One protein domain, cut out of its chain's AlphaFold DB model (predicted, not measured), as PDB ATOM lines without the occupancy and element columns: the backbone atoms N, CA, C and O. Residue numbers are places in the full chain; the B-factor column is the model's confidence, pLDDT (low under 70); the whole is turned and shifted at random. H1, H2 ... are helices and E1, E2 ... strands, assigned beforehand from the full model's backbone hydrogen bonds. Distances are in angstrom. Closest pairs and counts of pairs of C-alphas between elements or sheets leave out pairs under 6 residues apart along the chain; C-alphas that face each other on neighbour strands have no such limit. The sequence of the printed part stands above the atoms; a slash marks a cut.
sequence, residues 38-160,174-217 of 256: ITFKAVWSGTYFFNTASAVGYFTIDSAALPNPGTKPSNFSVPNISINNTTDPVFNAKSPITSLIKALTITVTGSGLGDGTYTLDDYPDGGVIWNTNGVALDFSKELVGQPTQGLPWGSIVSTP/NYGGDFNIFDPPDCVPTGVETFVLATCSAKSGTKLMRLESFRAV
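This is residues 38 to 160 and 174 to 217 of the 256 residues of an uncharacterized protein of Pseudanabaena sp. ABRG5-3 (UniProt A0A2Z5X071). With little regular structure, the model is one sheet curled like part of a barrel, folded so that E4 E3 E2 face E9 E8 E7 with E1 as hinge; the pair E5 E6 lies beside E7, with long loops around. Of 167 printed residues, 60 are in named elements, mostly strand: E1 E2 H1 E3 E4 E5 E6 E7 E8 E9. The antiparallel sheet runs E4 E3 E2 E1 E9 E8 E7. It is compact, radius of gyration of the C-alphas 14.7 A, spanning 37 by 33 by 32 A.

E1, residues 38 to 45, begins at C-alpha 38 (0.052, 31.741, 17.392). E2 is 54 to 61, H1 96 to 100, E3 101 to 109, E4 116 to 119, E5 127 to 131, E6 178 to 182, E7 190 to 193 and E8 196 to 198. E9, 208 to 216, 23.8 A long, ends at C-alpha 216 (-3.164, 37.198, 15.508).

In hairpin E1 and E2, N 40 and O 59 are 2.8 A apart. H1 only grazes the sheet; 0 of 1 O i to N i+4 and 1 of 2 O i to N i+3 pairs are within range.

Residues 161 to 173 are not printed; C-alphas 160 and 174 are 16.0 A apart. The link E2 to H1 is long; pLDDT is under 70 at 37 printed residues, among them residues 70 to 99.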
ATOM      1  N   ILE A  38       0.775  30.529  17.775       91.50
ATOM      2  CA  ILE A  38       0.052  31.741  17.392       91.50
ATOM      3  C   ILE A  38      -1.410  31.366  17.217       91.50
ATOM      4  O   ILE A  38      -1.752  30.536  16.374       91.50
ATOM      5  N   THR A  39      -2.281  32.003  17.995       95.12
ATOM      6  CA  THR A  39      -3.723  31.921  17.776       95.12
ATOM      7  C   THR A  39      -4.152  33.058  16.865       95.12
ATOM      8  O   THR A  39      -4.004  34.223  17.216       95.12
ATOM      9  N   PHE A  40      -4.725  32.743  15.712       96.44
ATOM     10  CA  PHE A  40      -5.358  33.714  14.831       96.44
ATOM     11  C   PHE A  40      -6.864  33.740  15.042       96.44
ATOM     12  O   PHE A  40      -7.480  32.699  15.256       96.44
ATOM     13  N   LYS A  41      -7.459  34.928  14.934       97.94
ATOM     14  CA  LYS A  41      -8.898  35.124  14.794       97.94
ATOM     15  C   LYS A  41      -9.205  35.456  13.342       97.94
ATOM     16  O   LYS A  41      -8.699  36.454  12.829       97.94
ATOM     17  N   ALA A  42     -10.072  34.665  12.732       98.06
ATOM     18  CA  ALA A  42     -10.605  34.890  11.401       98.06
ATOM     19  C   ALA A  42     -12.102  35.225  11.474       98.06
ATOM     20  O   ALA A  42     -12.822  34.718  12.336       98.06
ATOM     21  N   VAL A  43     -12.570  36.101  10.592       98.44
ATOM     22  CA  VAL A  43     -13.965  36.545  10.520       98.44
ATOM     23  C   VAL A  43     -14.439  36.439   9.081       98.44
ATOM     24  O   VAL A  43     -13.810  37.007   8.189       98.44
ATOM     25  N   TRP A  44     -15.560  35.755   8.874       98.12
ATOM     26  CA  TRP A  44     -16.239  35.650   7.590       98.12
ATOM     27  C   TRP A  44     -17.611  36.325   7.617       98.12
ATOM     28  O   TRP A  44     -18.316  36.284   8.626       98.12
ATOM     29  N   SER A  45     -18.008  36.883   6.474       97.81
ATOM     30  CA  SER A  45     -19.281  37.581   6.276       97.81
ATOM     31  C   SER A  45     -19.946  37.172   4.965       97.81
ATOM     32  O   SER A  45     -19.320  37.139   3.904       97.81
ATOM     33  N   GLY A  46     -21.242  36.891   5.030       95.81
ATOM     34  CA  GLY A  46     -22.103  36.599   3.888       95.81
ATOM     35  C   GLY A  46     -22.578  37.833   3.126       95.81
ATOM     36  O   GLY A  46     -23.212  37.689   2.080       95.81
ATOM     37  N   THR A  47     -22.243  39.042   3.592       95.56
ATOM     38  CA  THR A  47     -22.714  40.307   3.001       95.56
ATOM     39  C   THR A  47     -22.339  40.426   1.523       95.56
ATOM     40  O   THR A  47     -23.166  40.826   0.707       95.56
ATOM     41  N   TYR A  48     -21.122  40.003   1.155       89.81
ATOM     42  CA  TYR A  48     -20.661  39.979  -0.240       89.81
ATOM     43  C   TYR A  48     -21.541  39.096  -1.145       89.81
ATOM     44  O   TYR A  48     -21.694  39.370  -2.331       89.81
ATOM     45  N   PHE A  49     -22.156  38.061  -0.572       89.62
ATOM     46  CA  PHE A  49     -23.036  37.112  -1.252       89.62
ATOM     47  C   PHE A  49     -24.519  37.368  -0.942       89.62
ATOM     48  O   PHE A  49     -25.332  36.445  -1.026       89.62
ATOM     49  N   PHE A  50     -24.871  38.595  -0.544       93.75
ATOM     50  CA  PHE A  50     -26.245  39.030  -0.280       93.75
ATOM     51  C   PHE A  50     -27.003  38.132   0.716       93.75
ATOM     52  O   PHE A  50     -28.194  37.865   0.552       93.75
ATOM     53  N   ASN A  51     -26.316  37.641   1.750       94.81
ATOM     54  CA  ASN A  51     -26.927  36.864   2.826       94.81
ATOM     55  C   ASN A  51     -26.421  37.302   4.212       94.81
ATOM     56  O   ASN A  51     -25.494  38.100   4.327       94.81
ATOM     57  N   THR A  52     -27.065  36.795   5.263       97.69
ATOM     58  CA  THR A  52     -26.819  37.172   6.666       97.69
ATOM     59  C   THR A  52     -25.908  36.208   7.421       97.69
ATOM     60  O   THR A  52     -25.729  36.380   8.624       97.69
ATOM     61  N   ALA A  53     -25.372  35.178   6.761       97.62
ATOM     62  CA  ALA A  53     -24.496  34.227   7.426       97.62
ATOM     63  C   ALA A  53     -23.179  34.906   7.819       97.62
ATOM     64  O   ALA A  53     -22.649  35.748   7.090       97.62
ATOM     65  N   SER A  54     -22.633  34.531   8.964       98.44
ATOM     66  CA  SER A  54     -21.318  34.974   9.419       98.44
ATOM     67  C   SER A  54     -20.609  33.853  10.153       98.44
ATOM     68  O   SER A  54     -21.263  33.008  10.767       98.44
ATOM     69  N   ALA A  55     -19.278  33.885  10.149       98.44
ATOM     70  CA  ALA A  55     -18.485  32.975  10.956       98.44
ATOM     71  C   ALA A  55     -17.353  33.693  11.684       98.44
ATOM     72  O   ALA A  55     -16.752  34.632  11.162       98.44
ATOM     73  N   VAL A  56     -17.031  33.220  12.883       98.62
ATOM     74  CA  VAL A  56     -15.827  33.617  13.617       98.62
ATOM     75  C   VAL A  56     -15.041  32.360  13.936       98.62
ATOM     76  O   VAL A  56     -15.567  31.453  14.574       98.62
ATOM     77  N   GLY A  57     -13.788  32.318  13.494       97.25
ATOM     78  CA  GLY A  57     -12.883  31.201  13.716       97.25
ATOM     79  C   GLY A  57     -11.666  31.584  14.548       97.25
ATOM     80  O   GLY A  57     -11.166  32.704  14.440       97.25
ATOM     81  N   TYR A  58     -11.174  30.642  15.346       96.81
ATOM     82  CA  TYR A  58      -9.908  30.705  16.062       96.81
ATOM     83  C   TYR A  58      -9.028  29.529  15.646       96.81
ATOM     84  O   TYR A  58      -9.468  28.380  15.679       96.81
ATOM     85  N   PHE A  59      -7.785  29.827  15.271       94.38
ATOM     86  CA  PHE A  59      -6.819  28.869  14.733       94.38
ATOM     87  C   PHE A  59      -5.538  28.976  15.533       94.38
ATOM     88  O   PHE A  59      -4.845  29.982  15.426       94.38
ATOM     89  N   THR A  60      -5.217  27.967  16.334       93.69
ATOM     90  CA  THR A  60      -3.924  27.902  17.019       93.69
ATOM     91  C   THR A  60      -2.975  27.076  16.181       93.69
ATOM     92  O   THR A  60      -3.230  25.897  15.935       93.69
ATOM     93  N   ILE A  61      -1.909  27.718  15.720       89.88
ATOM     94  CA  ILE A  61      -0.949  27.149  14.784       89.88
ATOM     95  C   ILE A  61       0.427  27.125  15.438       89.88
ATOM     96  O   ILE A  61       0.825  28.088  16.101       89.88
ATOM     97  N   ASP A  62       1.161  26.037  15.219       86.88
ATOM     98  CA  ASP A  62       2.579  25.983  15.557       86.88
ATOM     99  C   ASP A  62       3.366  26.980  14.695       86.88
ATOM    100  O   ASP A  62       3.538  26.787  13.488       86.88
ATOM    101  N   SER A  63       3.852  28.060  15.305       83.56
ATOM    102  CA  SER A  63       4.564  29.110  14.571       83.56
ATOM    103  C   SER A  63       5.921  28.668  14.034       83.56
ATOM    104  O   SER A  63       6.390  29.246  13.057       83.56
ATOM    105  N   ALA A  64       6.541  27.640  14.625       82.88
ATOM    106  CA  ALA A  64       7.791  27.090  14.113       82.88
ATOM    107  C   ALA A  64       7.576  26.289  12.827       82.88
ATOM    108  O   ALA A  64       8.501  26.145  12.029       82.88
ATOM    109  N   ALA A  65       6.367  25.760  12.638       81.56
ATOM    110  CA  ALA A  65       6.038  24.898  11.519       81.56
ATOM    111  C   ALA A  65       5.161  25.590  10.458       81.56
ATOM    112  O   ALA A  65       5.082  25.093   9.336       81.56
ATOM    113  N   LEU A  66       4.546  26.743  10.764       82.69
ATOM    114  CA  LEU A  66       3.778  27.546   9.807       82.69
ATOM    115  C   LEU A  66       4.704  28.191   8.756       82.69
ATOM    116  O   LEU A  66       5.443  29.123   9.085       82.69
ATOM    117  N   PRO A  67       4.660  27.769   7.479       79.81
ATOM    118  CA  PRO A  67       5.508  28.362   6.457       79.81
ATOM    119  C   PRO A  67       5.100  29.817   6.180       79.81
ATOM    120  O   PRO A  67       3.940  30.120   5.885       79.81
ATOM    121  N   ASN A  68       6.076  30.724   6.258       82.12
ATOM    122  CA  ASN A  68       5.910  32.139   5.939       82.12
ATOM    123  C   ASN A  68       7.198  32.705   5.295       82.12
ATOM    124  O   ASN A  68       8.148  33.017   6.014       82.12
ATOM    125  N   PRO A  69       7.273  32.819   3.956       77.88
ATOM    126  CA  PRO A  69       6.179  32.643   3.004       77.88
ATOM    127  C   PRO A  69       5.638  31.207   2.974       77.88
ATOM    128  O   PRO A  69       6.391  30.240   3.079       77.88
ATOM    129  N   GLY A  70       4.324  31.077   2.808       65.00
ATOM    130  CA  GLY A  70       3.683  29.810   2.489       65.00
ATOM    131  C   GLY A  70       4.160  29.336   1.120       65.00
ATOM    132  O   GLY A  70       4.203  30.118   0.165       65.00
ATOM    133  N   THR A  71       4.548  28.069   1.007       56.91
ATOM    134  CA  THR A  71       4.917  27.506  -0.289       56.91
ATOM    135  C   THR A  71       3.655  27.280  -1.110       56.91
ATOM    136  O   THR A  71       2.675  26.716  -0.631       56.91
ATOM    137  N   LYS A  72       3.672  27.703  -2.378       51.69
ATOM    138  CA  LYS A  72       2.731  27.180  -3.369       51.69
ATOM    139  C   LYS A  72       3.114  25.709  -3.570       51.69
ATOM    140  O   LYS A  72       4.238  25.479  -4.025       51.69
ATOM    141  N   PRO A  73       2.267  24.713  -3.245       49.44
ATOM    142  CA  PRO A  73       2.564  23.341  -3.632       49.44
ATOM    143  C   PRO A  73       2.813  23.330  -5.143       49.44
ATOM    144  O   PRO A  73       2.051  23.943  -5.894       49.44
ATOM    145  N   SER A  74       3.885  22.681  -5.601       40.59
ATOM    146  CA  SER A  74       4.319  22.701  -7.010       40.59
ATOM    147  C   SER A  74       3.239  22.236  -7.997       40.59
ATOM    148  O   SER A  74       3.340  22.514  -9.188       40.59
ATOM    149  N   ASN A  75       2.183  21.595  -7.491       40.62
ATOM    150  CA  ASN A  75       1.076  21.034  -8.256       40.62
ATOM    151  C   ASN A  75      -0.279  21.663  -7.881       40.62
ATOM    152  O   ASN A  75      -1.319  21.056  -8.120       40.62
ATOM    153  N   PHE A  76      -0.290  22.851  -7.265       40.16
ATOM    154  CA  PHE A  76      -1.532  23.553  -6.942       40.16
ATOM    155  C   PHE A  76      -2.164  24.122  -8.221       40.16
ATOM    156  O   PHE A  76      -1.983  25.293  -8.570       40.16
ATOM    157  N   SER A  77      -2.874  23.259  -8.945       38.38
ATOM    158  CA  SER A  77      -3.980  23.665  -9.803       38.38
ATOM    159  C   SER A  77      -5.039  24.243  -8.876       38.38
ATOM    160  O   SER A  77      -5.441  23.574  -7.926       38.38
ATOM    161  N   VAL A  78      -5.435  25.500  -9.098       39.34
ATOM    162  CA  VAL A  78      -6.505  26.124  -8.308       39.34
ATOM    163  C   VAL A  78      -7.697  25.160  -8.300       39.34
ATOM    164  O   VAL A  78      -8.024  24.645  -9.373       39.34
ATOM    165  N   PRO A  79      -8.290  24.855  -7.138       39.12
ATOM    166  CA  PRO A  79      -9.328  23.843  -7.047       39.12
ATOM    167  C   PRO A  79     -10.466  24.188  -8.009       39.12
ATOM    168  O   PRO A  79     -11.022  25.280  -7.939       39.12
ATOM    169  N   ASN A  80     -10.828  23.276  -8.911       37.59
ATOM    170  CA  ASN A  80     -12.154  23.326  -9.516       37.59
ATOM    171  C   ASN A  80     -13.100  22.639  -8.531       37.59
ATOM    172  O   ASN A  80     -13.458  21.477  -8.720       37.59
ATOM    173  N   ILE A  81     -13.447  23.329  -7.439       41.16
ATOM    174  CA  ILE A  81     -14.500  22.853  -6.538       41.16
ATOM    175  C   ILE A  81     -15.814  23.138  -7.246       41.16
ATOM    176  O   ILE A  81     -16.519  24.115  -7.003       41.16
ATOM    177  N   SER A  82     -16.150  22.255  -8.177       42.22
ATOM    178  CA  SER A  82     -17.540  22.101  -8.541       42.22
ATOM    179  C   SER A  82     -18.245  21.604  -7.288       42.22
ATOM    180  O   SER A  82     -18.003  20.487  -6.835       42.22
ATOM    181  N   ILE A  83     -19.162  22.416  -6.764       44.47
ATOM    182  CA  ILE A  83     -20.086  22.070  -5.669       44.47
ATOM    183  C   ILE A  83     -20.846  20.749  -5.949       44.47
ATOM    184  O   ILE A  83     -21.461  20.180  -5.055       44.47
ATOM    185  N   ASN A  84     -20.787  20.256  -7.194       40.44
ATOM    186  CA  ASN A  84     -21.442  19.052  -7.686       40.44
ATOM    187  C   ASN A  84     -20.484  17.885  -8.000       40.44
ATOM    188  O   ASN A  84     -20.952  16.870  -8.510       40.44
ATOM    189  N   ASN A  85     -19.166  18.001  -7.782       42.03
ATOM    190  CA  ASN A  85     -18.221  16.929  -8.112       42.03
ATOM    191  C   ASN A  85     -17.370  16.512  -6.905       42.03
ATOM    192  O   ASN A  85     -16.299  17.053  -6.658       42.03
ATOM    193  N   THR A  86     -17.847  15.498  -6.187       43.75
ATOM    194  CA  THR A  86     -17.201  14.887  -5.014       43.75
ATOM    195  C   THR A  86     -16.148  13.827  -5.369       43.75
ATOM    196  O   THR A  86     -15.727  13.072  -4.496       43.75
ATOM    197  N   THR A  87     -15.756  13.697  -6.642       45.28
ATOM    198  CA  THR A  87     -14.965  12.546  -7.124       45.28
ATOM    199  C   THR A  87     -13.581  12.889  -7.664       45.28
ATOM    200  O   THR A  87     -13.012  12.057  -8.358       45.28
ATOM    201  N   ASP A  88     -13.005  14.059  -7.360       43.69
ATOM    202  CA  ASP A  88     -11.623  14.360  -7.766       43.69
ATOM    203  C   ASP A  88     -10.601  13.784  -6.757       43.69
ATOM    204  O   ASP A  88     -10.411  14.347  -5.674       43.69
ATOM    205  N   PRO A  89      -9.919  12.663  -7.071       38.53
ATOM    206  CA  PRO A  89      -8.995  12.006  -6.149       38.53
ATOM    207  C   PRO A  89      -7.668  12.761  -5.983       38.53
ATOM    208  O   PRO A  89      -6.874  12.395  -5.118       38.53
ATOM    209  N   VAL A  90      -7.394  13.791  -6.795       42.94
ATOM    210  CA  VAL A  90      -6.149  14.571  -6.717       42.94
ATOM    211  C   VAL A  90      -6.213  15.604  -5.583       42.94
ATOM    212  O   VAL A  90      -5.178  15.967  -5.026       42.94
ATOM    213  N   PHE A  91      -7.422  16.025  -5.192       44.69
ATOM    214  CA  PHE A  91      -7.656  16.989  -4.112       44.69
ATOM    215  C   PHE A  91      -7.467  16.381  -2.712       44.69
ATOM    216  O   PHE A  91      -6.951  17.038  -1.813       44.69
ATOM    217  N   ASN A  92      -7.767  15.089  -2.558       37.56
ATOM    218  CA  ASN A  92      -7.709  14.370  -1.277       37.56
ATOM    219  C   ASN A  92      -6.288  13.991  -0.832       37.56
ATOM    220  O   ASN A  92      -6.114  13.258   0.146       37.56
ATOM    221  N   ALA A  93      -5.251  14.468  -1.524       41.88
ATOM    222  CA  ALA A  93      -3.904  14.454  -0.976       41.88
ATOM    223  C   ALA A  93      -3.849  15.507   0.140       41.88
ATOM    224  O   ALA A  93      -3.388  16.625  -0.088       41.88
ATOM    225  N   LYS A  94      -4.388  15.129   1.311       48.06
ATOM    226  CA  LYS A  94      -4.453  15.877   2.572       48.06
ATOM    227  C   LYS A  94      -3.357  16.926   2.602       48.06
ATOM    228  O   LYS A  94      -2.175  16.576   2.656       48.06
ATOM    229  N   SER A  95      -3.739  18.200   2.507       47.28
ATOM    230  CA  SER A  95      -2.762  19.280   2.606       47.28
ATOM    231  C   SER A  95      -1.935  19.028   3.877       47.28
ATOM    232  O   SER A  95      -2.531  18.895   4.950       47.28
ATOM    233  N   PRO A  96      -0.590  18.934   3.800       51.62
ATOM    234  CA  PRO A  96       0.263  18.518   4.927       51.62
ATOM    235  C   PRO A  96       0.149  19.440   6.159       51.62
ATOM    236  O   PRO A  96       0.664  19.148   7.238       51.62
ATOM    237  N   ILE A  97      -0.561  20.554   5.987       54.75
ATOM    238  CA  ILE A  97      -0.799  21.641   6.922       54.75
ATOM    239  C   ILE A  97      -1.793  21.265   8.030       54.75
ATOM    240  O   ILE A  97      -1.831  21.953   9.043       54.75
ATOM    241  N   THR A  98      -2.556  20.172   7.931       61.38
ATOM    242  CA  THR A  98      -3.420  19.762   9.058       61.38
ATOM    243  C   THR A  98      -2.651  19.444  10.327       61.38
ATOM    244  O   THR A  98      -3.130  19.745  11.414       61.38
ATOM    245  N   SER A  99      -1.417  18.952  10.198       69.06
ATOM    246  CA  SER A  99      -0.513  18.773  11.338       69.06
ATOM    247  C   SER A  99      -0.069  20.090  11.999       69.06
ATOM    248  O   SER A  99       0.436  20.066  13.120       69.06
ATOM    249  N   LEU A 100      -0.268  21.240  11.339       78.00
ATOM    250  CA  LEU A 100       0.113  22.561  11.850       78.00
ATOM    251  C   LEU A 100      -0.936  23.167  12.784       78.00
ATOM    252  O   LEU A 100      -0.587  23.993  13.630       78.00
ATOM    253  N   ILE A 101      -2.208  22.788  12.637       86.25
ATOM    254  CA  ILE A 101      -3.285  23.303  13.481       86.25
ATOM    255  C   ILE A 101      -3.367  22.465  14.749       86.25
ATOM    256  O   ILE A 101      -3.782  21.312  14.730       86.25
ATOM    257  N   LYS A 102      -3.018  23.087  15.873       89.81
ATOM    258  CA  LYS A 102      -3.120  22.492  17.210       89.81
ATOM    259  C   LYS A 102      -4.513  22.636  17.809       89.81
ATOM    260  O   LYS A 102      -4.921  21.809  18.615       89.81
ATOM    261  N   ALA A 103      -5.234  23.694  17.438       91.62
ATOM    262  CA  ALA A 103      -6.621  23.885  17.842       91.62
ATOM    263  C   ALA A 103      -7.397  24.691  16.802       91.62
ATOM    264  O   ALA A 103      -6.881  25.656  16.231       91.62
ATOM    265  N   LEU A 104      -8.658  24.313  16.619       92.81
ATOM    266  CA  LEU A 104      -9.616  24.971  15.746       92.81
ATOM    267  C   LEU A 104     -10.925  25.176  16.504       92.81
ATOM    268  O   LEU A 104     -11.402  24.271  17.188       92.81
ATOM    269  N   THR A 105     -11.530  26.347  16.357       96.25
ATOM    270  CA  THR A 105     -12.936  26.565  16.706       96.25
ATOM    271  C   THR A 105     -13.548  27.527  15.708       96.25
ATOM    272  O   THR A 105     -13.002  28.605  15.523       96.25
ATOM    273  N   ILE A 106     -14.668  27.179  15.086       97.38
ATOM    274  CA  ILE A 106     -15.412  28.042  14.164       97.38
ATOM    275  C   ILE A 106     -16.858  28.075  14.611       97.38
ATOM    276  O   ILE A 106     -17.499  27.036  14.684       97.38
ATOM    277  N   THR A 107     -17.390  29.262  14.859       98.31
ATOM    278  CA  THR A 107     -18.814  29.447  15.128       98.31
ATOM    279  C   THR A 107     -19.470  30.092  13.919       98.31
ATOM    280  O   THR A 107     -19.062  31.182  13.523       98.31
ATOM    281  N   VAL A 108     -20.480  29.431  13.355       98.25
ATOM    282  CA  VAL A 108     -21.305  29.916  12.241       98.25
ATOM    283  C   VAL A 108     -22.686  30.304  12.757       98.25
ATOM    284  O   VAL A 108     -23.281  29.584  13.560       98.25
ATOM    285  N   THR A 109     -23.196  31.444  12.295       98.38
ATOM    286  CA  THR A 109     -24.511  31.973  12.673       98.38
ATOM    287  C   THR A 109     -25.223  32.616  11.492       98.38
ATOM    288  O   THR A 109     -24.577  33.163  10.599       98.38
ATOM    289  N   GLY A 110     -26.557  32.662  11.532       96.44
ATOM    290  CA  GLY A 110     -27.361  33.442  10.586       96.44
ATOM    291  C   GLY A 110     -27.499  32.799   9.206       96.44
ATOM    292  O   GLY A 110     -27.940  33.466   8.266       96.44
ATOM    293  N   SER A 111     -27.118  31.524   9.077       94.62
ATOM    294  CA  SER A 111     -27.213  30.757   7.836       94.62
ATOM    295  C   SER A 111     -28.502  29.945   7.729       94.62
ATOM    296  O   SER A 111     -28.951  29.662   6.616       94.62
ATOM    297  N   GLY A 112     -29.093  29.552   8.865       92.50
ATOM    298  CA  GLY A 112     -30.198  28.593   8.948       92.50
ATOM    299  C   GLY A 112     -29.783  27.138   8.679       92.50
ATOM    300  O   GLY A 112     -30.352  26.229   9.279       92.50
ATOM    301  N   LEU A 113     -28.777  26.908   7.827       92.62
ATOM    302  CA  LEU A 113     -28.185  25.602   7.535       92.62
ATOM    303  C   LEU A 113     -26.670  25.637   7.775       92.62
ATOM    304  O   LEU A 113     -25.938  26.286   7.022       92.62
ATOM    305  N   GLY A 114     -26.214  24.868   8.766       92.75
ATOM    306  CA  GLY A 114     -24.811  24.852   9.193       92.75
ATOM    307  C   GLY A 114     -24.477  25.894  10.265       92.75
ATOM    308  O   GLY A 114     -23.314  26.236  10.440       92.75
ATOM    309  N   ASP A 115     -25.485  26.423  10.968       96.12
ATOM    310  CA  ASP A 115     -25.256  27.191  12.194       96.12
ATOM    311  C   ASP A 115     -24.790  26.242  13.306       96.12
ATOM    312  O   ASP A 115     -25.377  25.180  13.518       96.12
ATOM    313  N   GLY A 116     -23.744  26.627  14.032       96.75
ATOM    314  CA  GLY A 116     -23.127  25.752  15.022       96.75
ATOM    315  C   GLY A 116     -21.739  26.209  15.438       96.75
ATOM    316  O   GLY A 116     -21.246  27.241  14.986       96.75
ATOM    317  N   THR A 117     -21.116  25.443  16.332       97.56
ATOM    318  CA  THR A 117     -19.695  25.582  16.662       97.56
ATOM    319  C   THR A 117     -18.986  24.286  16.318       97.56
ATOM    320  O   THR A 117     -19.406  23.227  16.769       97.56
ATOM    321  N   TYR A 118     -17.928  24.409  15.529       95.31
ATOM    322  CA  TYR A 118     -17.149  23.324  14.958       95.31
ATOM    323  C   TYR A 118     -15.722  23.415  15.477       95.31
ATOM    324  O   TYR A 118     -15.192  24.508  15.673       95.31
ATOM    325  N   THR A 119     -15.102  22.276  15.705       94.12
ATOM    326  CA  THR A 119     -13.768  22.116  16.274       94.12
ATOM    327  C   THR A 119     -12.879  21.342  15.313       94.12
ATOM    328  O   THR A 119     -13.298  21.005  14.211       94.12
ATOM    329  N   LEU A 120     -11.633  21.067  15.699       89.69
ATOM    330  CA  LEU A 120     -10.729  20.275  14.863       89.69
ATOM    331  C   LEU A 120     -11.253  18.845  14.631       89.69
ATOM    332  O   LEU A 120     -11.047  18.299  13.551       89.69
ATOM    333  N   ASP A 121     -11.979  18.281  15.600       90.56
ATOM    334  CA  ASP A 121     -12.542  16.926  15.522       90.56
ATOM    335  C   ASP A 121     -13.626  16.796  14.437       90.56
ATOM    336  O   ASP A 121     -13.861  15.705  13.920       90.56
ATOM    337  N   ASP A 122     -14.242  17.914  14.037       91.19
ATOM    338  CA  ASP A 122     -15.205  17.967  12.933       91.19
ATOM    339  C   ASP A 122     -14.527  17.907  11.550       91.19
ATOM    340  O   ASP A 122     -15.212  17.856  10.532       91.19
ATOM    341  N   TYR A 123     -13.191  17.883  11.487       87.88
ATOM    342  CA  TYR A 123     -12.399  17.775  10.256       87.88
ATOM    343  C   TYR A 123     -11.449  16.561  10.324       87.88
ATOM    344  O   TYR A 123     -10.228  16.725  10.246       87.88
ATOM    345  N   PRO A 124     -11.975  15.326  10.467       80.88
ATOM    346  CA  PRO A 124     -11.174  14.128  10.749       80.88
ATOM    347  C   PRO A 124     -10.174  13.792   9.635       80.88
ATOM    348  O   PRO A 124      -9.100  13.244   9.891       80.88
ATOM    349  N   ASP A 125     -10.508  14.148   8.396       73.19
ATOM    350  CA  ASP A 125      -9.658  13.939   7.227       73.19
ATOM    351  C   ASP A 125      -8.873  15.175   6.804       73.19
ATOM    352  O   ASP A 125      -8.186  15.110   5.789       73.19
ATOM    353  N   GLY A 126      -8.937  16.235   7.616       64.31
ATOM    354  CA  GLY A 126      -8.849  17.632   7.220       64.31
ATOM    355  C   GLY A 126      -7.892  18.017   6.090       64.31
ATOM    356  O   GLY A 126      -6.824  17.442   5.861       64.31
ATOM    357  N   GLY A 127      -8.231  19.140   5.470       74.69
ATOM    358  CA  GLY A 127      -7.337  19.883   4.597       74.69
ATOM    359  C   GLY A 127      -7.344  21.347   4.993       74.69
ATOM    360  O   GLY A 127      -8.358  22.010   4.842       74.69
ATOM    361  N   VAL A 128      -6.226  21.884   5.480       80.56
ATOM    362  CA  VAL A 128      -6.073  23.342   5.578       80.56
ATOM    363  C   VAL A 128      -5.169  23.824   4.473       80.56
ATOM    364  O   VAL A 128      -4.085  23.287   4.248       80.56
ATOM    365  N   ILE A 129      -5.616  24.860   3.783       81.25
ATOM    366  CA  ILE A 129      -4.801  25.567   2.809       81.25
ATOM    367  C   ILE A 129      -4.253  26.812   3.481       81.25
ATOM    368  O   ILE A 129      -4.993  27.587   4.081       81.25
ATOM    369  N   TRP A 130      -2.941  26.988   3.370       85.50
ATOM    370  CA  TRP A 130      -2.242  28.204   3.748       85.50
ATOM    371  C   TRP A 130      -1.265  28.556   2.633       85.50
ATOM    372  O   TRP A 130      -0.252  27.887   2.432       85.50
ATOM    373  N   ASN A 131      -1.588  29.602   1.883       85.31
ATOM    374  CA  ASN A 131      -0.782  30.074   0.772       85.31
ATOM    375  C   ASN A 131      -0.652  31.592   0.858       85.31
ATOM    376  O   ASN A 131      -1.651  32.310   0.853       85.31
ATOM    377  N   THR A 132       0.581  32.088   0.908       87.88
ATOM    378  CA  THR A 132       0.875  33.529   0.979       87.88
ATOM    379  C   THR A 132       1.318  34.102  -0.370       87.88
ATOM    380  O   THR A 132       1.818  35.224  -0.450       87.88
ATOM    381  N   ASN A 133       1.175  33.312  -1.441       83.12
ATOM    382  CA  ASN A 133       1.593  33.633  -2.802       83.12
ATOM    383  C   ASN A 133       3.054  34.115  -2.871       83.12
ATOM    384  O   ASN A 133       3.380  35.120  -3.500       83.12
ATOM    385  N   GLY A 134       3.936  33.402  -2.162       79.31
ATOM    386  CA  GLY A 134       5.381  33.617  -2.214       79.31
ATOM    387  C   GLY A 134       5.898  34.852  -1.470       79.31
ATOM    388  O   GLY A 134       7.082  35.157  -1.594       79.31
ATOM    389  N   VAL A 135       5.060  35.557  -0.700       87.44
ATOM    390  CA  VAL A 135       5.476  36.703   0.135       87.44
ATOM    391  C   VAL A 135       5.320  36.375   1.614       87.44
ATOM    392  O   VAL A 135       4.390  35.671   2.001       87.44
ATOM    393  N   ALA A 136       6.243  36.852   2.447       92.25
ATOM    394  CA  ALA A 136       6.106  36.728   3.890       92.25
ATOM    395  C   ALA A 136       5.060  37.729   4.407       92.25
ATOM    396  O   ALA A 136       5.185  38.929   4.170       92.25
ATOM    397  N   LEU A 137       4.044  37.239   5.115       94.38
ATOM    398  CA  LEU A 137       3.039  38.066   5.778       94.38
ATOM    399  C   LEU A 137       3.535  38.528   7.156       94.38
ATOM    400  O   LEU A 137       4.253  37.811   7.851       94.38
ATOM    401  N   ASP A 138       3.116  39.713   7.582       95.12
ATOM    402  CA  ASP A 138       3.372  40.261   8.912       95.12
ATOM    403  C   ASP A 138       2.267  39.818   9.884       95.12
ATOM    404  O   ASP A 138       1.172  40.384   9.903       95.12
ATOM    405  N   PHE A 139       2.559  38.808  10.710       94.06
ATOM    406  CA  PHE A 139       1.606  38.248  11.679       94.06
ATOM    407  C   PHE A 139       1.247  39.185  12.835       94.06
ATOM    408  O   PHE A 139       0.314  38.893  13.580       94.06
ATOM    409  N   SER A 140       1.933  40.324  12.978       93.88
ATOM    410  CA  SER A 140       1.572  41.345  13.968       93.88
ATOM    411  C   SER A 140       0.427  42.261  13.513       93.88
ATOM    412  O   SER A 140      -0.056  43.083  14.292       93.88
ATOM    413  N   LYS A 141      -0.017  42.130  12.257       96.00
ATOM    414  CA  LYS A 141      -1.041  42.975  11.637       96.00
ATOM    415  C   LYS A 141      -2.214  42.147  11.124       96.00
ATOM    416  O   LYS A 141      -2.205  40.920  11.140       96.00
ATOM    417  N   GLU A 142      -3.238  42.855  10.661       97.88
ATOM    418  CA  GLU A 142      -4.295  42.278   9.833       97.88
ATOM    419  C   GLU A 142      -3.671  41.657   8.575       97.88
ATOM    420  O   GLU A 142      -2.906  42.332   7.884       97.88
ATOM    421  N   LEU A 143      -3.932  40.369   8.327       97.38
ATOM    422  CA  LEU A 143      -3.377  39.638   7.185       97.38
ATOM    423  C   LEU A 143      -4.157  39.933   5.907       97.38
ATOM    424  O   LEU A 143      -3.561  40.038   4.834       97.38
ATOM    425  N   VAL A 144      -5.480  40.090   6.014       96.94
ATOM    426  CA  VAL A 144      -6.319  40.460   4.872       96.94
ATOM    427  C   VAL A 144      -5.917  41.856   4.394       96.94
ATOM    428  O   VAL A 144      -5.903  42.820   5.153       96.94
ATOM    429  N   GLY A 145      -5.569  41.972   3.114       96.31
ATOM    430  CA  GLY A 145      -5.105  43.207   2.490       96.31
ATOM    431  C   GLY A 145      -3.585  43.395   2.469       96.31
ATOM    432  O   GLY A 145      -3.117  44.362   1.868       96.31
ATOM    433  N   GLN A 146      -2.790  42.495   3.061       97.19
ATOM    434  CA  GLN A 146      -1.330  42.581   2.936       97.19
ATOM    435  C   GLN A 146      -0.870  42.282   1.501       97.19
ATOM    436  O   GLN A 146      -1.429  41.396   0.854       97.19
ATOM    437  N   PRO A 147       0.139  42.996   0.974       94.50
ATOM    438  CA  PRO A 147       0.605  42.799  -0.394       94.50
ATOM    439  C   PRO A 147       1.233  41.411  -0.590       94.50
ATOM    440  O   PRO A 147       2.002  40.947   0.250       94.50
ATOM    441  N   THR A 148       0.957  40.780  -1.735       89.88
ATOM    442  CA  THR A 148       1.639  39.552  -2.186       89.88
ATOM    443  C   THR A 148       2.241  39.740  -3.589       89.88
ATOM    444  O   THR A 148       2.284  40.864  -4.085       89.88
ATOM    445  N   GLN A 149       2.719  38.674  -4.252       82.69
ATOM    446  CA  GLN A 149       3.264  38.753  -5.622       82.69
ATOM    447  C   GLN A 149       2.218  39.126  -6.694       82.69
ATOM    448  O   GLN A 149       2.595  39.449  -7.820       82.69
ATOM    449  N   GLY A 150       0.926  39.079  -6.364       83.56
ATOM    450  CA  GLY A 150      -0.165  39.479  -7.250       83.56
ATOM    451  C   GLY A 150      -1.102  40.459  -6.562       83.56
ATOM    452  O   GLY A 150      -0.817  41.650  -6.459       83.56
ATOM    453  N   LEU A 151      -2.226  39.947  -6.072       87.56
ATOM    454  CA  LEU A 151      -3.211  40.739  -5.342       87.56
ATOM    455  C   LEU A 151      -2.917  40.753  -3.836       87.56
ATOM    456  O   LEU A 151      -2.155  39.917  -3.344       87.56
ATOM    457  N   PRO A 152      -3.524  41.668  -3.068       94.06
ATOM    458  CA  PRO A 152      -3.486  41.577  -1.616       94.06
ATOM    459  C   PRO A 152      -4.031  40.231  -1.108       94.06
ATOM    460  O   PRO A 152      -4.987  39.691  -1.673       94.06
ATOM    461  N   TRP A 153      -3.457  39.690  -0.038       93.69
ATOM    462  CA  TRP A 153      -3.939  38.466   0.604       93.69
ATOM    463  C   TRP A 153      -5.386  38.633   1.076       93.69
ATOM    464  O   TRP A 153      -5.777  39.710   1.518       93.69
ATOM    465  N   GLY A 154      -6.220  37.605   0.937       90.81
ATOM    466  CA  GLY A 154      -7.666  37.706   1.177       90.81
ATOM    467  C   GLY A 154      -8.481  38.246  -0.009       90.81
ATOM    468  O   GLY A 154      -9.704  38.342   0.089       90.81
ATOM    469  N   SER A 155      -7.848  38.601  -1.135       88.56
ATOM    470  CA  SER A 155      -8.575  39.038  -2.336       88.56
ATOM    471  C   SER A 155      -9.327  37.874  -2.980       88.56
ATOM    472  O   SER A 155      -8.717  36.868  -3.340       88.56
ATOM    473  N   ILE A 156     -10.637  38.040  -3.190       76.88
ATOM    474  CA  ILE A 156     -11.416  37.132  -4.040       76.88
ATOM    475  C   ILE A 156     -11.077  37.420  -5.499       76.88
ATOM    476  O   ILE A 156     -11.132  38.563  -5.951       76.88
ATOM    477  N   VAL A 157     -10.759  36.358  -6.230       66.81
ATOM    478  CA  VAL A 157     -10.391  36.401  -7.652       66.81
ATOM    479  C   VAL A 157     -11.443  35.761  -8.551       66.81
ATOM    480  O   VAL A 157     -11.346  35.856  -9.773       66.81
ATOM    481  N   SER A 158     -12.461  35.138  -7.956       56.31
ATOM    482  CA  SER A 158     -13.587  34.537  -8.657       56.31
ATOM    483  C   SER A 158     -14.728  35.531  -8.886       56.31
ATOM    484  O   SER A 158     -14.993  36.444  -8.100       56.31
ATOM    485  N   THR A 159     -15.421  35.345 -10.009       47.53
ATOM    486  CA  THR A 159     -16.771  35.872 -10.221       47.53
ATOM    487  C   THR A 159     -17.749  35.212  -9.240       47.53
ATOM    488  O   THR A 159     -17.435  34.154  -8.692       47.53
ATOM    489  N   PRO A 160     -18.927  35.814  -8.984       40.50
ATOM    490  CA  PRO A 160     -19.888  35.263  -8.040       40.50
ATOM    491  C   PRO A 160     -20.199  33.771  -8.287       40.50
ATOM    492  O   PRO A 160     -20.169  33.316  -9.435       40.50
ATOM    493  N   ASN A 174      -2.923  38.054 -10.695       68.69
ATOM    494  CA  ASN A 174      -4.327  38.085 -10.281       68.69
ATOM    495  C   ASN A 174      -4.617  37.094  -9.147       68.69
ATOM    496  O   ASN A 174      -5.735  36.614  -9.047       68.69
ATOM    497  N   TYR A 175      -3.626  36.722  -8.337       75.44
ATOM    498  CA  TYR A 175      -3.803  35.804  -7.212       75.44
ATOM    499  C   TYR A 175      -3.163  36.399  -5.958       75.44
ATOM    500  O   TYR A 175      -2.081  36.976  -6.035       75.44
ATOM    501  N   GLY A 176      -3.855  36.320  -4.820       81.31
ATOM    502  CA  GLY A 176      -3.408  36.906  -3.551       81.31
ATOM    503  C   GLY A 176      -2.952  35.890  -2.506       81.31
ATOM    504  O   GLY A 176      -2.567  36.281  -1.415       81.31
ATOM    505  N   GLY A 177      -3.003  34.593  -2.812       85.81
ATOM    506  CA  GLY A 177      -2.864  33.525  -1.821       85.81
ATOM    507  C   GLY A 177      -4.203  32.856  -1.534       85.81
ATOM    508  O   GLY A 177      -5.171  33.066  -2.265       85.81
ATOM    509  N   ASP A 178      -4.244  32.020  -0.503       85.06
ATOM    510  CA  ASP A 178      -5.467  31.348  -0.067       85.06
ATOM    511  C   ASP A 178      -5.375  30.921   1.402       85.06
ATOM    512  O   ASP A 178      -4.300  30.576   1.904       85.06
ATOM    513  N   PHE A 179      -6.529  30.925   2.058       89.38
ATOM    514  CA  PHE A 179      -6.779  30.275   3.329       89.38
ATOM    515  C   PHE A 179      -8.155  29.621   3.302       89.38
ATOM    516  O   PHE A 179      -9.158  30.312   3.120       89.38
ATOM    517  N   ASN A 180      -8.202  28.312   3.534       86.38
ATOM    518  CA  ASN A 180      -9.443  27.545   3.557       86.38
ATOM    519  C   ASN A 180      -9.304  26.241   4.345       86.38
ATOM    520  O   ASN A 180      -8.195  25.815   4.672       86.38
ATOM    521  N   ILE A 181     -10.448  25.613   4.623       87.25
ATOM    522  CA  ILE A 181     -10.577  24.386   5.415       87.25
ATOM    523  C   ILE A 181     -11.495  23.423   4.660       87.25
ATOM    524  O   ILE A 181     -12.606  23.801   4.305       87.25
ATOM    525  N   PHE A 182     -11.055  22.199   4.412       84.00
ATOM    526  CA  PHE A 182     -11.703  21.238   3.523       84.00
ATOM    527  C   PHE A 182     -11.926  19.889   4.193       84.00
ATOM    528  O   PHE A 182     -11.510  19.658   5.329       84.00
ATOM    529  N   ASP A 183     -12.602  19.031   3.434       75.81
ATOM    530  CA  ASP A 183     -12.859  17.628   3.726       75.81
ATOM    531  C   ASP A 183     -13.600  17.357   5.042       75.81
ATOM    532  O   ASP A 183     -13.276  16.387   5.734       75.81
ATOM    533  N   PRO A 184     -14.594  18.177   5.438       80.38
ATOM    534  CA  PRO A 184     -15.393  17.801   6.578       80.38
ATOM    535  C   PRO A 184     -16.526  16.836   6.177       80.38
ATOM    536  O   PRO A 184     -16.887  16.753   4.996       80.38
ATOM    537  N   PRO A 185     -17.154  16.148   7.146       82.31
ATOM    538  CA  PRO A 185     -18.386  15.407   6.912       82.31
ATOM    539  C   PRO A 185     -19.542  16.346   6.518       82.31
ATOM    540  O   PRO A 185     -19.415  17.575   6.498       82.31
ATOM    541  N   ASP A 186     -20.694  15.759   6.192       84.44
ATOM    542  CA  ASP A 186     -21.894  16.489   5.773       84.44
ATOM    543  C   ASP A 186     -22.307  17.589   6.768       84.44
ATOM    544  O   ASP A 186     -22.484  17.354   7.962       84.44
ATOM    545  N   CYS A 187     -22.580  18.785   6.241       88.38
ATOM    546  CA  CYS A 187     -23.049  19.952   6.994       88.38
ATOM    547  C   CYS A 187     -22.128  20.519   8.076       88.38
ATOM    548  O   CYS A 187     -22.575  21.125   9.053       88.38
ATOM    549  N   VAL A 188     -20.836  20.446   7.803       91.69
ATOM    550  CA  VAL A 188     -19.800  21.222   8.482       91.69
ATOM    551  C   VAL A 188     -19.271  22.299   7.516       91.69
ATOM    552  O   VAL A 188     -19.285  22.079   6.296       91.69
ATOM    553  N   PRO A 189     -18.831  23.475   8.005       93.38
ATOM    554  CA  PRO A 189     -18.363  24.547   7.143       93.38
ATOM    555  C   PRO A 189     -17.127  24.135   6.347       93.38
ATOM    556  O   PRO A 189     -16.192  23.556   6.899       93.38
ATOM    557  N   THR A 190     -17.098  24.459   5.057       90.62
ATOM    558  CA  THR A 190     -16.028  24.025   4.148       90.62
ATOM    559  C   THR A 190     -15.644  25.121   3.165       90.62
ATOM    560  O   THR A 190     -16.481  25.932   2.771       90.62
ATOM    561  N   GLY A 191     -14.374  25.182   2.787       87.31
ATOM    562  CA  GLY A 191     -13.885  26.058   1.737       87.31
ATOM    563  C   GLY A 191     -14.497  25.657   0.400       87.31
ATOM    564  O   GLY A 191     -14.643  24.473   0.106       87.31
ATOM    565  N   VAL A 192     -14.865  26.638  -0.417       81.50
ATOM    566  CA  VAL A 192     -15.392  26.382  -1.775       81.50
ATOM    567  C   VAL A 192     -14.714  27.217  -2.855       81.50
ATOM    568  O   VAL A 192     -14.734  26.839  -4.015       81.50
ATOM    569  N   GLU A 193     -14.090  28.329  -2.478       78.44
ATOM    570  CA  GLU A 193     -13.347  29.250  -3.346       78.44
ATOM    571  C   GLU A 193     -12.257  29.918  -2.501       78.44
ATOM    572  O   GLU A 193     -12.312  29.852  -1.272       78.44
ATOM    573  N   THR A 194     -11.301  30.614  -3.120       82.00
ATOM    574  CA  THR A 194     -10.238  31.323  -2.384       82.00
ATOM    575  C   THR A 194     -10.824  32.255  -1.327       82.00
ATOM    576  O   THR A 194     -11.549  33.190  -1.678       82.00
ATOM    577  N   PHE A 195     -10.502  32.021  -0.053       90.75
ATOM    578  CA  PHE A 195     -11.024  32.793   1.082       90.75
ATOM    579  C   PHE A 195     -12.560  32.780   1.261       90.75
ATOM    580  O   PHE A 195     -13.116  33.685   1.896       90.75
ATOM    581  N   VAL A 196     -13.268  31.781   0.722       90.19
ATOM    582  CA  VAL A 196     -14.731  31.654   0.831       90.19
ATOM    583  C   VAL A 196     -15.116  30.356   1.522       90.19
ATOM    584  O   VAL A 196     -14.782  29.265   1.064       90.19
ATOM    585  N   LEU A 197     -15.921  30.500   2.573       92.56
ATOM    586  CA  LEU A 197     -16.481  29.413   3.357       92.56
ATOM    587  C   LEU A 197     -17.964  29.217   3.016       92.56
ATOM    588  O   LEU A 197     -18.761  30.155   3.047       92.56
ATOM    589  N   ALA A 198     -18.335  27.980   2.728       92.69
ATOM    590  CA  ALA A 198     -19.701  27.494   2.690       92.69
ATOM    591  C   ALA A 198     -20.141  27.052   4.092       92.69
ATOM    592  O   ALA A 198     -19.369  26.421   4.806       92.69
ATOM    593  N   THR A 199     -21.378  27.358   4.493       94.31
ATOM    594  CA  THR A 199     -21.885  27.045   5.846       94.31
ATOM    595  C   THR A 199     -22.153  25.556   6.076       94.31
ATOM    596  O   THR A 199     -22.060  25.092   7.204       94.31
ATOM    597  N   CYS A 200     -22.454  24.793   5.024       91.00
ATOM    598  CA  CYS A 200     -22.677  23.348   5.075       91.00
ATOM    599  C   CYS A 200     -22.143  22.699   3.787       91.00
ATOM    600  O   CYS A 200     -22.524  23.095   2.681       91.00
ATOM    601  N   SER A 201     -21.268  21.701   3.924       80.75
ATOM    602  CA  SER A 201     -20.749  20.892   2.815       80.75
ATOM    603  C   SER A 201     -21.871  20.210   2.007       80.75
ATOM    604  O   SER A 201     -22.852  19.719   2.565       80.75
ATOM    605  N   ALA A 202     -21.727  20.211   0.675       67.12
ATOM    606  CA  ALA A 202     -22.492  19.404  -0.289       67.12
ATOM    607  C   ALA A 202     -24.041  19.468  -0.226       67.12
ATOM    608  O   ALA A 202     -24.712  18.512  -0.619       67.12
ATOM    609  N   LYS A 203     -24.643  20.588   0.211       73.62
ATOM    610  CA  LYS A 203     -26.111  20.762   0.199       73.62
ATOM    611  C   LYS A 203     -26.594  21.983  -0.573       73.62
ATOM    612  O   LYS A 203     -26.018  23.068  -0.529       73.62
ATOM    613  N   SER A 204     -27.736  21.817  -1.240       77.50
ATOM    614  CA  SER A 204     -28.497  22.934  -1.795       77.50
ATOM    615  C   SER A 204     -28.952  23.878  -0.681       77.50
ATOM    616  O   SER A 204     -29.434  23.423   0.355       77.50
ATOM    617  N   GLY A 205     -28.873  25.186  -0.919       81.94
ATOM    618  CA  GLY A 205     -29.316  26.205   0.039       81.94
ATOM    619  C   GLY A 205     -28.248  26.657   1.036       81.94
ATOM    620  O   GLY A 205     -28.503  27.599   1.788       81.94
ATOM    621  N   THR A 206     -27.053  26.059   0.999       89.12
ATOM    622  CA  THR A 206     -25.883  26.530   1.743       89.12
ATOM    623  C   THR A 206     -25.581  27.998   1.445       89.12
ATOM    624  O   THR A 206     -25.691  28.463   0.307       89.12
ATOM    625  N   LYS A 207     -25.206  28.744   2.487       92.38
ATOM    626  CA  LYS A 207     -24.788  30.141   2.366       92.38
ATOM    627  C   LYS A 207     -23.279  30.225   2.223       92.38
ATOM    628  O   LYS A 207     -22.546  29.367   2.707       92.38
ATOM    629  N   LEU A 208     -22.835  31.276   1.547       92.62
ATOM    630  CA  LEU A 208     -21.427  31.547   1.303       92.62
ATOM    631  C   LEU A 208     -21.015  32.780   2.087       92.62
ATOM    632  O   LEU A 208     -21.796  33.728   2.210       92.62
ATOM    633  N   MET A 209     -19.799  32.751   2.616       95.25
ATOM    634  CA  MET A 209     -19.223  33.807   3.435       95.25
ATOM    635  C   MET A 209     -17.777  34.048   3.013       95.25
ATOM    636  O   MET A 209     -17.007  33.108   2.836       95.25
ATOM    637  N   ARG A 210     -17.396  35.311   2.859       94.31
ATOM    638  CA  ARG A 210     -16.038  35.727   2.496       94.31
ATOM    639  C   ARG A 210     -15.245  36.042   3.754       94.31
ATOM    640  O   ARG A 210     -15.791  36.688   4.642       94.31
ATOM    641  N   LEU A 211     -13.969  35.672   3.794       96.56
ATOM    642  CA  LEU A 211     -13.036  36.113   4.830       96.56
ATOM    643  C   LEU A 211     -12.828  37.635   4.750       96.56
ATOM    644  O   LEU A 211     -12.402  38.161   3.727       96.56
ATOM    645  N   GLU A 212     -13.109  38.347   5.834       97.12
ATOM    646  CA  GLU A 212     -12.965  39.808   5.912       97.12
ATOM    647  C   GLU A 212     -11.845  40.254   6.846       97.12
ATOM    648  O   GLU A 212     -11.325  41.357   6.700       97.12
ATOM    649  N   SER A 213     -11.475  39.414   7.809       98.19
ATOM    650  CA  SER A 213     -10.388  39.690   8.743       98.19
ATOM    651  C   SER A 213      -9.732  38.388   9.165       98.19
ATOM    652  O   SER A 213     -10.407  37.379   9.354       98.19
ATOM    653  N   PHE A 214      -8.419  38.423   9.322       97.88
ATOM    654  CA  PHE A 214      -7.577  37.351   9.805       97.88
ATOM    655  C   PHE A 214      -6.374  37.987  10.495       97.88
ATOM    656  O   PHE A 214      -5.524  38.594   9.850       97.88
ATOM    657  N   ARG A 215      -6.277  37.873  11.817       97.19
ATOM    658  CA  ARG A 215      -5.196  38.509  12.586       97.19
ATOM    659  C   ARG A 215      -4.827  37.706  13.816       97.19
ATOM    660  O   ARG A 215      -5.677  37.011  14.371       97.19
ATOM    661  N   ALA A 216      -3.582  37.821  14.263       96.00
ATOM    662  CA  ALA A 216      -3.164  37.198  15.508       96.00
ATOM    663  C   ALA A 216      -3.950  37.784  16.692       96.00
ATOM    664  O   ALA A 216      -4.198  38.990  16.780       96.00
ATOM    665  N   VAL A 217      -4.355  36.913  17.608       95.38
ATOM    666  CA  VAL A 217      -4.881  37.279  18.917       95.38
ATOM    667  C   VAL A 217      -3.674  37.510  19.822       95.38
ATOM    668  O   VAL A 217      -2.860  36.597  19.968       95.38
TER     669      VAL A 217